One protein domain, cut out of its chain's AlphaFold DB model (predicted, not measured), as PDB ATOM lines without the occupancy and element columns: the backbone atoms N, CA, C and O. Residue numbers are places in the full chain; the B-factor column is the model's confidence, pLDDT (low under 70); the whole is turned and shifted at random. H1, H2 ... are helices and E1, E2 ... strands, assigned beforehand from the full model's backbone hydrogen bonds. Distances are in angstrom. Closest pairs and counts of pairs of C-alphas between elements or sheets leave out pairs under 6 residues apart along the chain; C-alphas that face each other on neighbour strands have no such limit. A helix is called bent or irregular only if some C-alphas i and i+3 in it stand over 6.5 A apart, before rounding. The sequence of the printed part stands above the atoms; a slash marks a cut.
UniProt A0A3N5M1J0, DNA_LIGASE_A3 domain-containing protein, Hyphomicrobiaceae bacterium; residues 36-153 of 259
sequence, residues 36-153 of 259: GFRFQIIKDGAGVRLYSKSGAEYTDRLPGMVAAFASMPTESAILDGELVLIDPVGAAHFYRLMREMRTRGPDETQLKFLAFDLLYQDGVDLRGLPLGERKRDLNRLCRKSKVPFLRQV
ATOM      1  N   GLY A  36     151.104 239.844 141.376       95.81
ATOM      2  CA  GLY A  36     152.077 240.406 140.446       95.81
ATOM      3  C   GLY A  36     153.377 239.612 140.373       95.81
ATOM      4  O   GLY A  36     153.394 238.380 140.483       95.81
ATOM      5  N   PHE A  37     154.479 240.325 140.141       97.06
ATOM      6  CA  PHE A  37     155.824 239.772 140.240       97.06
ATOM      7  C   PHE A  37     156.575 240.389 141.409       97.06
ATOM      8  O   PHE A  37     156.891 241.577 141.404       97.06
ATOM      9  N   ARG A  38     156.962 239.561 142.380       98.25
ATOM     10  CA  ARG A  38     157.837 240.012 143.461       98.25
ATOM     11  C   ARG A  38     159.187 240.475 142.934       98.25
ATOM     12  O   ARG A  38     159.896 239.704 142.273       98.25
ATOM     13  N   PHE A  39     159.532 241.709 143.275       98.38
ATOM     14  CA  PHE A  39     160.739 242.402 142.859       98.38
ATOM     15  C   PHE A  39     161.485 242.965 144.070       98.38
ATOM     16  O   PHE A  39     160.886 243.393 145.056       98.38
ATOM     17  N   GLN A  40     162.808 242.995 143.964       98.81
ATOM     18  CA  GLN A  40     163.679 243.739 144.859       98.81
ATOM     19  C   GLN A  40     164.351 244.861 144.072       98.81
ATOM     20  O   GLN A  40     164.950 244.606 143.025       98.81
ATOM     21  N   ILE A  41     164.247 246.086 144.579       98.75
ATOM     22  CA  ILE A  41     164.904 247.260 144.004       98.75
ATOM     23  C   ILE A  41     166.093 247.600 144.885       98.75
ATOM     24  O   ILE A  41     165.935 247.838 146.082       98.75
ATOM     25  N   ILE A  42     167.278 247.597 144.284       98.75
ATOM     26  CA  ILE A  42     168.542 247.865 144.962       98.75
ATOM     27  C   ILE A  42     169.124 249.142 144.380       98.75
ATOM     28  O   ILE A  42     169.441 249.176 143.195       98.75
ATOM     29  N   LYS A  43     169.281 250.167 145.217       98.38
ATOM     30  CA  LYS A  43     170.014 251.396 144.907       98.38
ATOM     31  C   LYS A  43     171.305 251.408 145.715       98.38
ATOM     32  O   LYS A  43     171.262 251.207 146.924       98.38
ATOM     33  N   ASP A  44     172.430 251.672 145.071       97.06
ATOM     34  CA  ASP A  44     173.703 251.964 145.732       97.06
ATOM     35  C   ASP A  44     174.554 252.911 144.873       97.06
ATOM     36  O   ASP A  44     174.087 253.439 143.863       97.06
ATOM     37  N   GLY A  45     175.812 253.134 145.267       92.06
ATOM     38  CA  GLY A  45     176.729 254.025 144.552       92.06
ATOM     39  C   GLY A  45     177.066 253.596 143.117       92.06
ATOM     40  O   GLY A  45     177.669 254.378 142.389       92.06
ATOM     41  N   ALA A  46     176.697 252.380 142.691       92.81
ATOM     42  CA  ALA A  46     176.853 251.921 141.311       92.81
ATOM     43  C   ALA A  46     175.582 252.107 140.460       92.81
ATOM     44  O   ALA A  46     175.627 251.868 139.255       92.81
ATOM     45  N   GLY A  47     174.461 252.520 141.060       96.25
ATOM     46  CA  GLY A  47     173.191 252.759 140.375       96.25
ATOM     47  C   GLY A  47     172.039 251.929 140.937       96.25
ATOM     48  O   GLY A  47     172.056 251.495 142.091       96.25
ATOM     49  N   VAL A  48     171.013 251.724 140.109       98.50
ATOM     50  CA  VAL A  48     169.803 250.975 140.472       98.50
ATOM     51  C   VAL A  48     169.737 249.659 139.715       98.50
ATOM     52  O   VAL A  48     169.977 249.617 138.513       98.50
ATOM     53  N   ARG A  49     169.389 248.584 140.424       98.44
ATOM     54  CA  ARG A  49     169.220 247.234 139.878       98.44
ATOM     55  C   ARG A  49     167.911 246.626 140.358       98.44
ATOM     56  O   ARG A  49     167.522 246.806 141.513       98.44
ATOM     57  N   LEU A  50     167.240 245.906 139.464       98.50
ATOM     58  CA  LEU A  50     165.943 245.283 139.722       98.50
ATOM     59  C   LEU A  50     166.098 243.770 139.641       98.50
ATOM     60  O   LEU A  50     166.580 243.252 138.638       98.50
ATOM     61  N   TYR A  51     165.659 243.058 140.672       98.56
ATOM     62  CA  TYR A  51     165.753 241.603 140.735       98.56
ATOM     63  C   TYR A  51     164.384 240.977 140.945       98.56
ATOM     64  O   TYR A  51     163.640 241.390 141.830       98.56
ATOM     65  N   SER A  52     164.070 239.930 140.188       98.00
ATOM     66  CA  SER A  52     162.884 239.115 140.441       98.00
ATOM     67  C   SER A  52     163.049 238.272 141.712       98.00
ATOM     68  O   SER A  52     164.148 238.105 142.248       98.00
ATOM     69  N   LYS A  53     161.967 237.624 142.152       97.06
ATOM     70  CA  LYS A  53     161.977 236.648 143.257       97.06
ATOM     71  C   LYS A  53     163.096 235.596 143.178       97.06
ATOM     72  O   LYS A  53     163.571 235.146 144.222       97.06
ATOM     73  N   SER A  54     163.471 235.150 141.975       95.62
ATOM     74  CA  SER A  54     164.516 234.133 141.777       95.62
ATOM     75  C   SER A  54     165.934 234.707 141.745       95.62
ATOM     76  O   SER A  54     166.883 233.929 141.680       95.62
ATOM     77  N   GLY A  55     166.083 236.033 141.807       96.50
ATOM     78  CA  GLY A  55     167.357 236.734 141.661       96.50
ATOM     79  C   GLY A  55     167.750 237.003 140.209       96.50
ATOM     80  O   GLY A  55     168.885 237.399 139.965       96.50
ATOM     81  N   ALA A  56     166.848 236.789 139.242       96.56
ATOM     82  CA  ALA A  56     167.099 237.187 137.859       96.56
ATOM     83  C   ALA A  56     167.056 238.715 137.748       96.56
ATOM     84  O   ALA A  56     166.136 239.339 138.278       96.56
ATOM     85  N   GLU A  57     168.035 239.298 137.066       96.81
ATOM     86  CA  GLU A  57     168.146 240.746 136.900       96.81
ATOM     87  C   GLU A  57     167.251 241.246 135.754       96.81
ATOM     88  O   GLU A  57     167.179 240.630 134.692       96.81
ATOM     89  N   TYR A  58     166.543 242.350 135.996       96.75
ATOM     90  CA  TYR A  58     165.595 242.997 135.078       96.75
ATOM     91  C   TYR A  58     165.985 244.448 134.758       96.75
ATOM     92  O   TYR A  58     165.209 245.153 134.120       96.75
ATOM     93  N   THR A  59     167.172 244.890 135.185       95.75
ATOM     94  CA  THR A  59     167.661 246.272 135.054       95.75
ATOM     95  C   THR A  59     167.532 246.803 133.621       95.75
ATOM     96  O   THR A  59     166.883 247.822 133.409       95.75
ATOM     97  N   ASP A  60     168.024 246.060 132.627       95.06
ATOM     98  CA  ASP A  60     167.998 246.491 131.218       95.06
ATOM     99  C   ASP A  60     166.594 246.462 130.591       95.06
ATOM    100  O   ASP A  60     166.365 247.040 129.532       95.06
ATOM    101  N   ARG A  61     165.643 245.765 131.226       94.81
ATOM    102  CA  ARG A  61     164.275 245.606 130.711       94.81
ATOM    103  C   ARG A  61     163.328 246.713 131.157       94.81
ATOM    104  O   ARG A  61     162.256 246.827 130.574       94.81
ATOM    105  N   LEU A  62     163.686 247.450 132.207       96.81
ATOM    106  CA  LEU A  62     162.853 248.484 132.829       96.81
ATOM    107  C   LEU A  62     163.669 249.773 133.057       96.81
ATOM    108  O   LEU A  62     163.845 250.204 134.205       96.81
ATOM    109  N   PRO A  63     164.252 250.362 131.994       96.88
ATOM    110  CA  PRO A  63     165.126 251.526 132.116       96.88
ATOM    111  C   PRO A  63     164.423 252.756 132.712       96.88
ATOM    112  O   PRO A  63     165.068 253.537 133.416       96.88
ATOM    113  N   GLY A  64     163.114 252.930 132.491       97.50
ATOM    114  CA  GLY A  64     162.343 254.031 133.071       97.50
ATOM    115  C   GLY A  64     162.265 253.946 134.598       97.50
ATOM    116  O   GLY A  64     162.495 254.934 135.300       97.50
ATOM    117  N   MET A  65     162.022 252.749 135.132       97.81
ATOM    118  CA  MET A  65     162.037 252.459 136.559       97.81
ATOM    119  C   MET A  65     163.436 252.648 137.133       97.81
ATOM    120  O   MET A  65     163.561 253.303 138.165       97.81
ATOM    121  N   VAL A  66     164.485 252.143 136.475       98.31
ATOM    122  CA  VAL A  66     165.883 252.361 136.903       98.31
ATOM    123  C   VAL A  66     166.165 253.855 137.069       98.31
ATOM    124  O   VAL A  66     166.606 254.279 138.139       98.31
ATOM    125  N   ALA A  67     165.848 254.660 136.050       98.00
ATOM    126  CA  ALA A  67     166.062 256.103 136.070       98.00
ATOM    127  C   ALA A  67     165.255 256.793 137.179       98.00
ATOM    128  O   ALA A  67     165.787 257.615 137.926       98.00
ATOM    129  N   ALA A  68     163.981 256.430 137.348       98.06
ATOM    130  CA  ALA A  68     163.159 257.019 138.393       98.06
ATOM    131  C   ALA A  68     163.665 256.655 139.793       98.06
ATOM    132  O   ALA A  68     163.850 257.544 140.620       98.06
ATOM    133  N   PHE A  69     163.951 255.381 140.066       98.31
ATOM    134  CA  PHE A  69     164.465 254.949 141.368       98.31
ATOM    135  C   PHE A  69     165.866 255.494 141.667       98.31
ATOM    136  O   PHE A  69     166.216 255.619 142.841       98.31
ATOM    137  N   ALA A  70     166.646 255.895 140.657       97.81
ATOM    138  CA  ALA A  70     167.909 256.595 140.878       97.81
ATOM    139  C   ALA A  70     167.697 257.961 141.560       97.81
ATOM    140  O   ALA A  70     168.535 258.372 142.357       97.81
ATOM    141  N   SER A  71     166.548 258.612 141.323       96.31
ATOM    142  CA  SER A  71     166.152 259.877 141.966       96.31
ATOM    143  C   SER A  71     165.547 259.723 143.373       96.31
ATOM    144  O   SER A  71     165.142 260.709 143.990       96.31
ATOM    145  N   MET A  72     165.446 258.494 143.893       97.06
ATOM    146  CA  MET A  72     164.897 258.233 145.226       97.06
ATOM    147  C   MET A  72     165.769 258.901 146.311       97.06
ATOM    148  O   MET A  72     166.994 258.794 146.231       97.06
ATOM    149  N   PRO A  73     165.179 259.559 147.334       96.69
ATOM    150  CA  PRO A  73     165.906 260.428 148.269       96.69
ATOM    151  C   PRO A  73     166.618 259.637 149.381       96.69
ATOM    152  O   PRO A  73     166.268 259.724 150.557       96.69
ATOM    153  N   THR A  74     167.585 258.821 148.989       96.81
ATOM    154  CA  THR A  74     168.453 257.992 149.837       96.81
ATOM    155  C   THR A  74     169.688 257.654 149.017       96.81
ATOM    156  O   THR A  74     169.561 257.478 147.809       96.81
ATOM    157  N   GLU A  75     170.869 257.559 149.615       96.25
ATOM    158  CA  GLU A  75     172.095 257.201 148.895       96.25
ATOM    159  C   GLU A  75     172.069 255.730 148.485       96.25
ATOM    160  O   GLU A  75     172.403 255.382 147.347       96.25
ATOM    161  N   SER A  76     171.584 254.870 149.381       98.06
ATOM    162  CA  SER A  76     171.546 253.429 149.160       98.06
ATOM    163  C   SER A  76     170.368 252.770 149.872       98.06
ATOM    164  O   SER A  76     170.075 253.087 151.018       98.06
ATOM    165  N   ALA A  77     169.684 251.839 149.206       98.56
ATOM    166  CA  ALA A  77     168.522 251.157 149.765       98.56
ATOM    167  C   ALA A  77     168.256 249.797 149.109       98.56
ATOM    168  O   ALA A  77     168.573 249.584 147.936       98.56
ATOM    169  N   ILE A  78     167.606 248.899 149.854       98.81
ATOM    170  CA  ILE A  78     167.038 247.647 149.333       98.81
ATOM    171  C   ILE A  78     165.555 247.599 149.700       98.81
ATOM    172  O   ILE A  78     165.215 247.438 150.873       98.81
ATOM    173  N   LEU A  79     164.677 247.707 148.705       98.88
ATOM    174  CA  LEU A  79     163.226 247.609 148.872       98.88
ATOM    175  C   LEU A  79     162.737 246.247 148.387       98.88
ATOM    176  O   LEU A  79     163.151 245.792 147.324       98.88
ATOM    177  N   ASP A  80     161.817 245.632 149.127       98.88
ATOM    178  CA  ASP A  80     161.121 244.404 148.733       98.88
ATOM    179  C   ASP A  80     159.640 244.723 148.499       98.88
ATOM    180  O   ASP A  80     158.993 245.397 149.310       98.88
ATOM    181  N   GLY A  81     159.118 244.286 147.358       98.62
ATOM    182  CA  GLY A  81     157.806 244.713 146.892       98.62
ATOM    183  C   GLY A  81     157.253 243.861 145.764       98.62
ATOM    184  O   GLY A  81     157.878 242.907 145.295       98.62
ATOM    185  N   GLU A  82     156.059 244.228 145.321       98.44
ATOM    186  CA  GLU A  82     155.372 243.586 144.206       98.44
ATOM    187  C   GLU A  82     155.297 244.553 143.022       98.44
ATOM    188  O   GLU A  82     154.786 245.666 143.149       98.44
ATOM    189  N   LEU A  83     155.811 244.137 141.866       98.06
ATOM    190  CA  LEU A  83     155.553 244.809 140.600       98.06
ATOM    191  C   LEU A  83     154.178 244.371 140.099       98.06
ATOM    192  O   LEU A  83     153.939 243.179 139.893       98.06
ATOM    193  N   VAL A  84     153.286 245.331 139.898       96.94
ATOM    194  CA  VAL A  84     151.910 245.100 139.463       96.94
ATOM    195  C   VAL A  84     151.566 245.991 138.280       96.94
ATOM    196  O   VAL A  84     152.153 247.055 138.086       96.94
ATOM    197  N   LEU A  85     150.564 245.559 137.521       94.38
ATOM    198  CA  LEU A  85     149.827 246.407 136.597       94.38
ATOM    199  C   LEU A  85     148.434 246.576 137.197       94.38
ATOM    200  O   LEU A  85     147.735 245.581 137.381       94.38
ATOM    201  N   ILE A  86     148.076 247.806 137.557       84.44
ATOM    202  CA  ILE A  86     146.796 248.108 138.208       84.44
ATOM    203  C   ILE A  86     145.775 248.477 137.131       84.44
ATOM    204  O   ILE A  86     146.085 249.232 136.208       84.44
ATOM    205  N   ASP A  87     144.578 247.911 137.213       72.19
ATOM    206  CA  ASP A  87     143.463 248.261 136.338       72.19
ATOM    207  C   ASP A  87     142.752 249.561 136.792       72.19
ATOM    208  O   ASP A  87     143.070 250.116 137.847       72.19
ATOM    209  N   PRO A  88     141.794 250.099 136.013       69.69
ATOM    210  CA  PRO A  88     141.077 251.318 136.395       69.69
ATOM    211  C   PRO A  88     140.272 251.222 137.701       69.69
ATOM    212  O   PRO A  88     139.940 252.261 138.265       69.69
ATOM    213  N   VAL A  89     139.951 250.013 138.181       65.69
ATOM    214  CA  VAL A  89     139.208 249.798 139.435       65.69
ATOM    215  C   VAL A  89     140.132 249.575 140.639       65.69
ATOM    216  O   VAL A  89     139.655 249.422 141.760       65.69
ATOM    217  N   GLY A  90     141.454 249.622 140.435       71.12
ATOM    218  CA  GLY A  90     142.458 249.572 141.498       71.12
ATOM    219  C   GLY A  90     142.984 248.171 141.828       71.12
ATOM    220  O   GLY A  90     143.823 248.045 142.723       71.12
ATOM    221  N   ALA A  91     142.551 247.128 141.112       74.81
ATOM    222  CA  ALA A  91     143.001 245.754 141.320       74.81
ATOM    223  C   ALA A  91     144.216 245.415 140.439       74.81
ATOM    224  O   ALA A  91     144.419 245.966 139.353       74.81
ATOM    225  N   ALA A  92     145.068 244.494 140.903       85.12
ATOM    226  CA  ALA A  92     146.205 244.031 140.108       85.12
ATOM    227  C   ALA A  92     145.758 243.039 139.027       85.12
ATOM    228  O   ALA A  92     145.188 241.989 139.318       85.12
ATOM    229  N   HIS A  93     146.095 243.329 137.771       89.75
ATOM    230  CA  HIS A  93     145.721 242.511 136.625       89.75
ATOM    231  C   HIS A  93     146.900 241.657 136.136       89.75
ATOM    232  O   HIS A  93     147.589 241.982 135.163       89.75
ATOM    233  N   PHE A  94     147.095 240.496 136.765       91.06
ATOM    234  CA  PHE A  94     148.248 239.623 136.521       91.06
ATOM    235  C   PHE A  94     148.475 239.243 135.046       91.06
ATOM    236  O   PHE A  94     149.603 239.276 134.562       91.06
ATOM    237  N   TYR A  95     147.423 238.895 134.299       90.19
ATOM    238  CA  TYR A  95     147.562 238.497 132.889       90.19
ATOM    239  C   TYR A  95     148.103 239.613 131.999       90.19
ATOM    240  O   TYR A  95     148.943 239.368 131.130       90.19
ATOM    241  N   ARG A  96     147.649 240.849 132.237       91.88
ATOM    242  CA  ARG A  96     148.140 242.033 131.534       91.88
ATOM    243  C   ARG A  96     149.588 242.294 131.908       91.88
ATOM    244  O   ARG A  96     150.395 242.443 131.001       91.88
ATOM    245  N   LEU A  97     149.933 242.226 133.197       94.56
ATOM    246  CA  LEU A  97     151.325 242.313 133.644       94.56
ATOM    247  C   LEU A  97     152.206 241.266 132.946       94.56
ATOM    248  O   LEU A  97     153.266 241.599 132.433       94.56
ATOM    249  N   MET A  98     151.779 240.002 132.896       92.69
ATOM    250  CA  MET A  98     152.556 238.935 132.267       92.69
ATOM    251  C   MET A  98     152.775 239.194 130.771       92.69
ATOM    252  O   MET A  98     153.884 238.998 130.277       92.69
ATOM    253  N   ARG A  99     151.730 239.625 130.053       92.12
ATOM    254  CA  ARG A  99     151.823 239.980 128.632       92.12
ATOM    255  C   ARG A  99     152.773 241.157 128.425       92.12
ATOM    256  O   ARG A  99     153.647 241.068 127.568       92.12
ATOM    257  N   GLU A 100     152.635 242.196 129.238       93.44
ATOM    258  CA  GLU A 100     153.457 243.404 129.184       93.44
ATOM    259  C   GLU A 100     154.933 243.073 129.431       93.44
ATOM    260  O   GLU A 100     155.806 243.353 128.619       93.44
ATOM    261  N   MET A 101     155.213 242.302 130.480       92.88
ATOM    262  CA  MET A 101     156.562 241.865 130.837       92.88
ATOM    263  C   MET A 101     157.155 240.809 129.890       92.88
ATOM    264  O   MET A 101     158.288 240.373 130.109       92.88
ATOM    265  N   ARG A 102     156.441 240.364 128.847       90.88
ATOM    266  CA  ARG A 102     156.983 239.526 127.758       90.88
ATOM    267  C   ARG A 102     157.405 240.346 126.538       90.88
ATOM    268  O   ARG A 102     158.101 239.805 125.678       90.88
ATOM    269  N   THR A 103     157.030 241.621 126.453       90.00
ATOM    270  CA  THR A 103     157.460 242.498 125.360       90.00
ATOM    271  C   THR A 103     158.941 242.878 125.516       90.00
ATOM    272  O   THR A 103     159.557 242.700 126.576       90.00
ATOM    273  N   ARG A 104     159.554 243.367 124.428       84.69
ATOM    274  CA  ARG A 104     160.949 243.849 124.437       84.69
ATOM    275  C   ARG A 104     161.107 245.239 125.066       84.69
ATOM    276  O   ARG A 104     162.222 245.586 125.429       84.69
ATOM    277  N   GLY A 105     160.018 245.987 125.213       87.94
ATOM    278  CA  GLY A 105     159.986 247.311 125.827       87.94
ATOM    279  C   GLY A 105     158.624 247.525 126.478       87.94
ATOM    280  O   GLY A 105     157.725 248.005 125.791       87.94
ATOM    281  N   PRO A 106     158.450 247.094 127.740       92.19
ATOM    282  CA  PRO A 106     157.198 247.261 128.464       92.19
ATOM    283  C   PRO A 106     156.789 248.736 128.559       92.19
ATOM    284  O   PRO A 106     157.642 249.594 128.783       92.19
ATOM    285  N   ASP A 107     155.496 249.037 128.458       93.19
ATOM    286  CA  ASP A 107     154.957 250.346 128.833       93.19
ATOM    287  C   ASP A 107     154.979 250.492 130.361       93.19
ATOM    288  O   ASP A 107     154.039 250.147 131.085       93.19
ATOM    289  N   GLU A 108     156.098 251.009 130.865       94.00
ATOM    290  CA  GLU A 108     156.346 251.161 132.295       94.00
ATOM    291  C   GLU A 108     155.355 252.119 132.977       94.00
ATOM    292  O   GLU A 108     155.178 252.047 134.193       94.00
ATOM    293  N   THR A 109     154.660 252.990 132.230       91.19
ATOM    294  CA  THR A 109     153.710 253.961 132.803       91.19
ATOM    295  C   THR A 109     152.517 253.288 133.491       91.19
ATOM    296  O   THR A 109     151.954 253.837 134.446       91.19
ATOM    297  N   GLN A 110     152.191 252.065 133.066       90.44
ATOM    298  CA  GLN A 110     151.127 251.229 133.630       90.44
ATOM    299  C   GLN A 110     151.587 250.431 134.856       90.44
ATOM    300  O   GLN A 110     150.765 249.848 135.568       90.44
ATOM    301  N   LEU A 111     152.896 250.387 135.112       95.12
ATOM    302  CA  LEU A 111     153.475 249.602 136.188       95.12
ATOM    303  C   LEU A 111     153.504 250.391 137.496       95.12
ATOM    304  O   LEU A 111     153.739 251.603 137.542       95.12
ATOM    305  N   LYS A 112     153.299 249.667 138.595       96.69
ATOM    306  CA  LYS A 112     153.511 250.154 139.959       96.69
ATOM    307  C   LYS A 112     154.355 249.154 140.726       96.69
ATOM    308  O   LYS A 112     154.188 247.948 140.587       96.69
ATOM    309  N   PHE A 113     155.253 249.669 141.554       98.25
ATOM    310  CA  PHE A 113     156.006 248.899 142.528       98.25
ATOM    311  C   PHE A 113     155.441 249.173 143.918       98.25
ATOM    312  O   PHE A 113     155.601 250.264 144.478       98.25
ATOM    313  N   LEU A 114     154.761 248.169 144.454       98.25
ATOM    314  CA  LEU A 114     154.133 248.196 145.763       98.25
ATOM    315  C   LEU A 114     155.124 247.654 146.794       98.25
ATOM    316  O   LEU A 114     155.227 246.447 147.013       98.25
ATOM    317  N   ALA A 115     155.893 248.554 147.400       98.75
ATOM    318  CA  ALA A 115     156.874 248.227 148.421       98.75
ATOM    319  C   ALA A 115     156.174 247.827 149.725       98.75
ATOM    320  O   ALA A 115     155.347 248.572 150.255       98.75
ATOM    321  N   PHE A 116     156.539 246.673 150.277       98.75
ATOM    322  CA  PHE A 116     155.988 246.195 151.544       98.75
ATOM    323  C   PHE A 116     157.036 246.047 152.654       98.75
ATOM    324  O   PHE A 116     156.644 245.896 153.816       98.75
ATOM    325  N   ASP A 117     158.334 246.100 152.332       98.81
ATOM    326  CA  ASP A 117     159.433 246.082 153.308       98.81
ATOM    327  C   ASP A 117     160.652 246.895 152.821       98.81
ATOM    328  O   ASP A 117     160.864 247.068 151.616       98.81
ATOM    329  N   LEU A 118     161.460 247.371 153.770       98.88
ATOM    330  CA  LEU A 118     162.730 248.063 153.548       98.88
ATOM    331  C   LEU A 118     163.821 247.298 154.300       98.88
ATOM    332  O   LEU A 118     163.790 247.187 155.524       98.88
ATOM    333  N   LEU A 119     164.767 246.726 153.560       98.81
ATOM    334  CA  LEU A 119     165.745 245.776 154.098       98.81
ATOM    335  C   LEU A 119     167.081 246.437 154.444       98.81
ATOM    336  O   LEU A 119     167.823 245.926 155.277       98.81
ATOM    337  N   TYR A 120     167.389 247.555 153.799       98.69
ATOM    338  CA  TYR A 120     168.621 248.307 153.988       98.69
ATOM    339  C   TYR A 120     168.367 249.766 153.631       98.69
ATOM    340  O   TYR A 120     167.635 250.025 152.671       98.69
ATOM    341  N   GLN A 121     168.998 250.687 154.356       98.25
ATOM    342  CA  GLN A 121     169.023 252.102 154.009       98.25
ATOM    343  C   GLN A 121     170.304 252.772 154.525       98.25
ATOM    344  O   GLN A 121     170.641 252.624 155.695       98.25
ATOM    345  N   ASP A 122     170.989 253.523 153.659       96.75
ATOM    346  CA  ASP A 122     172.052 254.484 153.998       96.75
ATOM    347  C   ASP A 122     173.096 253.962 155.001       96.75
ATOM    348  O   ASP A 122     173.344 254.560 156.045       96.75
ATOM    349  N   GLY A 123     173.716 252.819 154.693       95.38
ATOM    350  CA  GLY A 123     174.736 252.209 155.556       95.38
ATOM    351  C   GLY A 123     174.200 251.162 156.536       95.38
ATOM    352  O   GLY A 123     174.988 250.387 157.078       95.38
ATOM    353  N   VAL A 124     172.882 251.092 156.748       97.19
ATOM    354  CA  VAL A 124     172.271 250.296 157.822       97.19
ATOM    355  C   VAL A 124     171.487 249.107 157.268       97.19
ATOM    356  O   VAL A 124     170.549 249.263 156.488       97.19
ATOM    357  N   ASP A 125     171.835 247.899 157.722       98.12
ATOM    358  CA  ASP A 125     171.037 246.689 157.497       98.12
ATOM    359  C   ASP A 125     169.849 246.652 158.467       98.12
ATOM    360  O   ASP A 125     170.002 246.429 159.669       98.12
ATOM    361  N   LEU A 126     168.646 246.861 157.934       98.62
ATOM    362  CA  LEU A 126     167.423 246.966 158.726       98.62
ATOM    363  C   LEU A 126     166.798 245.602 159.022       98.62
ATOM    364  O   LEU A 126     165.881 245.524 159.834       98.62
ATOM    365  N   ARG A 127     167.270 244.504 158.415       98.62
ATOM    366  CA  ARG A 127     166.653 243.168 158.568       98.62
ATOM    367  C   ARG A 127     166.625 242.682 160.013       98.62
ATOM    368  O   ARG A 127     165.749 241.896 160.378       98.62
ATOM    369  N   GLY A 128     167.576 243.148 160.822       98.06
ATOM    370  CA  GLY A 128     167.635 242.881 162.252       98.06
ATOM    371  C   GLY A 128     166.563 243.607 163.072       98.06
ATOM    372  O   GLY A 128     166.282 243.171 164.183       98.06
ATOM    373  N   LEU A 129     165.947 244.667 162.554       98.69
ATOM    374  CA  LEU A 129     164.921 245.427 163.265       98.69
ATOM    375  C   LEU A 129     163.549 244.732 163.198       98.69
ATOM    376  O   LEU A 129     163.293 243.981 162.249       98.69
ATOM    377  N   PRO A 130     162.637 244.998 164.151       98.75
ATOM    378  CA  PRO A 130     161.226 244.625 164.044       98.75
ATOM    379  C   PRO A 130     160.566 245.184 162.773       98.75
ATOM    380  O   PRO A 130     160.893 246.277 162.312       98.75
ATOM    381  N   LEU A 131     159.593 244.459 162.214       98.81
ATOM    382  CA  LEU A 131     158.854 244.865 161.011       98.81
ATOM    383  C   LEU A 131     158.189 246.237 161.166       98.81
ATOM    384  O   LEU A 131     158.184 247.009 160.208       98.81
ATOM    385  N   GLY A 132     157.654 246.551 162.348       98.56
ATOM    386  CA  GLY A 132     157.050 247.861 162.611       98.56
ATOM    387  C   GLY A 132     158.021 249.022 162.358       98.56
ATOM    388  O   GLY A 132     157.653 250.019 161.738       98.56
ATOM    389  N   GLU A 133     159.285 248.859 162.750       98.75
ATOM    390  CA  GLU A 133     160.328 249.862 162.526       98.75
ATOM    391  C   GLU A 133     160.696 249.977 161.048       98.75
ATOM    392  O   GLU A 133     160.682 251.076 160.495       98.75
ATOM    393  N   ARG A 134     160.900 248.841 160.369       98.81
ATOM    394  CA  ARG A 134     161.190 248.827 158.925       98.81
ATOM    395  C   ARG A 134     160.069 249.475 158.112       98.81
ATOM    396  O   ARG A 134     160.330 250.200 157.156       98.81
ATOM    397  N   LYS A 135     158.805 249.270 158.505       98.62
ATOM    398  CA  LYS A 135     157.640 249.901 157.864       98.62
ATOM    399  C   LYS A 135     157.545 251.399 158.108       98.62
ATOM    400  O   LYS A 135     157.137 252.121 157.199       98.62
ATOM    401  N   ARG A 136     157.903 251.865 159.305       98.50
ATOM    402  CA  ARG A 136     157.993 253.297 159.619       98.50
ATOM    403  C   ARG A 136     159.046 253.973 158.741       98.50
ATOM    404  O   ARG A 136     158.788 255.046 158.195       98.50
ATOM    405  N   ASP A 137     160.196 253.334 158.564       98.50
ATOM    406  CA  ASP A 137     161.284 253.878 157.751       98.50
ATOM    407  C   ASP A 137     160.934 253.834 156.255       98.50
ATOM    408  O   ASP A 137     161.075 254.843 155.559       98.50
ATOM    409  N   LEU A 138     160.319 252.738 155.791       98.75
ATOM    410  CA  LEU A 138     159.735 252.648 154.450       98.75
ATOM    411  C   LEU A 138     158.709 253.760 154.197       98.75
ATOM    412  O   LEU A 138     158.758 254.410 153.156       98.75
ATOM    413  N   ASN A 139     157.803 254.018 155.146       98.38
ATOM    414  CA  ASN A 139     156.803 255.077 155.016       98.38
ATOM    415  C   ASN A 139     157.457 256.450 154.855       98.38
ATOM    416  O   ASN A 139     157.086 257.218 153.965       98.38
ATOM    417  N   ARG A 140     158.467 256.745 155.678       98.25
ATOM    418  CA  ARG A 140     159.229 257.995 155.599       98.25
ATOM    419  C   ARG A 140     159.902 258.154 154.235       98.25
ATOM    420  O   ARG A 140     159.836 259.242 153.662       98.25
ATOM    421  N   LEU A 141     160.514 257.089 153.716       98.25
ATOM    422  CA  LEU A 141     161.151 257.083 152.400       98.25
ATOM    423  C   LEU A 141     160.121 257.299 151.282       98.25
ATOM    424  O   LEU A 141     160.297 258.189 150.450       98.25
ATOM    425  N   CYS A 142     159.016 256.552 151.292       97.56
ATOM    426  CA  CYS A 142     157.950 256.666 150.298       97.56
ATOM    427  C   CYS A 142     157.307 258.060 150.285       97.56
ATOM    428  O   CYS A 142     157.109 258.610 149.208       97.56
ATOM    429  N   ARG A 143     157.035 258.667 151.450       96.88
ATOM    430  CA  ARG A 143     156.424 260.010 151.544       96.88
ATOM    431  C   ARG A 143     157.314 261.126 151.000       96.88
ATOM    432  O   ARG A 143     156.800 262.133 150.527       96.88
ATOM    433  N   LYS A 144     158.637 260.971 151.096       96.62
ATOM    434  CA  LYS A 144     159.609 261.934 150.549       96.62
ATOM    435  C   LYS A 144     159.923 261.682 149.075       96.62
ATOM    436  O   LYS A 144     160.438 262.569 148.398       96.62
ATOM    437  N   SER A 145     159.669 260.468 148.593       96.38
ATOM    438  CA  SER A 145     160.005 260.048 147.240       96.38
ATOM    439  C   SER A 145     159.053 260.646 146.209       96.38
ATOM    440  O   SER A 145     157.840 260.665 146.393       96.38
ATOM    441  N   LYS A 146     159.617 261.088 145.082       96.25
ATOM    442  CA  LYS A 146     158.862 261.527 143.897       96.25
ATOM    443  C   LYS A 146     158.810 260.453 142.805       96.25
ATOM    444  O   LYS A 146     158.382 260.732 141.692       96.25
ATOM    445  N   VAL A 147     159.245 259.227 143.110       97.19
ATOM    446  CA  VAL A 147     159.261 258.113 142.154       97.19
ATOM    447  C   VAL A 147     157.818 257.747 141.763       97.19
ATOM    448  O   VAL A 147     157.065 257.263 142.612       97.19
ATOM    449  N   PRO A 148     157.406 257.917 140.491       95.19
ATOM    450  CA  PRO A 148     156.009 257.746 140.073       95.19
ATOM    451  C   PRO A 148     155.513 256.295 140.172       95.19
ATOM    452  O   PRO A 148     154.306 256.051 140.278       95.19
ATOM    453  N   PHE A 149     156.444 255.339 140.163       95.75
ATOM    454  CA  PHE A 149     156.172 253.908 140.270       95.75
ATOM    455  C   PHE A 149     155.980 253.438 141.717       95.75
ATOM    456  O   PHE A 149     155.331 252.423 141.934       95.75
ATOM    457  N   LEU A 150     156.540 254.142 142.707       97.81
ATOM    458  CA  LEU A 150     156.659 253.653 144.081       97.81
ATOM    459  C   LEU A 150     155.402 253.955 144.902       97.81
ATOM    460  O   LEU A 150     155.000 255.112 145.032       97.81
ATOM    461  N   ARG A 151     154.823 252.930 145.525       96.56
ATOM    462  CA  ARG A 151     153.811 253.066 146.582       96.56
ATOM    463  C   ARG A 151     154.149 252.131 147.734       96.56
ATOM    464  O   ARG A 151     154.705 251.062 147.506       96.56
ATOM    465  N   GLN A 152     153.819 252.526 148.960       97.56
ATOM    466  CA  GLN A 152     153.860 251.612 150.097       97.56
ATOM    467  C   GLN A 152     152.559 250.805 150.134       97.56
ATOM    468  O   GLN A 152     151.489 251.366 149.921       97.56
ATOM    469  N   VAL A 153     152.648 249.510 150.432       97.44
ATOM    470  CA  VAL A 153     151.471 248.684 150.715       97.44
ATOM    471  C   VAL A 153     150.856 249.097 152.053       97.44
ATOM    472  O   VAL A 153     151.545 249.109 153.079       97.44
TER     473      VAL A 153
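This is residues 36 to 153 of the 259 residues of the protein "DNA_LIGASE_A3 domain-containing protein" of Hyphomicrobiaceae bacterium (UniProt A0A3N5M1J0). A strongly twisted sheet of five strands runs through the domain, with E3 and E4, both bent, nearest its middle. H1 packs on the sheet near its E2 edge, the longer H3 packs on E4 and E5 near the other edge, and the short H2 sits by the last residue of E3, only grazing the sheet. The printed part has 118 residues, with three named helices and five named strands in the order E1, E2, H1, E3, H2, E4, H3, E5; the class is mixed, helices and strands. Across the sheet the order is E2, E1, E3, E4, E5, antiparallel but for the parallel pair E4 and E5. The whole is compact and rounded, with a radius of gyration of the C-alphas of 13.7 A and spans of 37 by 32 by 27 A.

E1, residues 37 to 44, begins at C-alpha 37 (155.824, 239.772, 140.240) and is 22.3 A long. E2 is residues 47 to 52, 17.1 A, and H1 residues 63 to 70, 10.5 A. E3, residues 77 to 85, is 23.4 A long and bends by 59 degrees at residue 80. H2 is residues 94 to 100. E4, residues 111 to 121, is 23.8 A long and bends by 78 degrees at residue 117. H3, residues 131 to 144, is 20.0 A long. E5, residues 150 to 152, ends at C-alpha 152 (153.860, 251.612, 150.097).

E1 and E2 form a hairpin, with N 42 and O 49 2.9 A apart. E1 and E3 are antiparallel, with N 39 and O 81 at 2.9 A. E3 and E4 are antiparallel, with N 82 and O 114 at 2.9 A. E4 and E5 are parallel at 67 degrees, with N 115 and O 151 at 2.8 A. H1 is on the sheet; its closest C-alphas to E2 are Val 66 and Val 48, 5.5 A. E2, H1, E3 make a split strand-helix-strand unit, two strands running the same way with E1 between them, and its crossover is left-handed. H2 only grazes the sheet; the closest C-alphas are Leu 97 and Leu 85, 5.3 A. H3 is on the sheet at a height of 7.4 A, only just over E4 alone, since 2 of its C-alphas fall on E3 and 2 on E5; it runs slantwise to the strands, at 54 degrees to E4 on the local plane. The closest C-alphas of H3 and E4 are Leu 138 and Leu 118, 5.6 A. E4, H3, E5 make a strand-helix-strand unit, two parallel neighbour strands with a helix between. In H1, H2 and H3 every O i to N i+4 pair is within hydrogen-bond range. The three helices are apart from one another.

The C-alphas farthest apart are those of Arg 104 and Pro 130, 39.6 A. The printed part has no cut, and no link is long. The mean pLDDT of the printed part is 95.2; residues 88 to 89 are under 70.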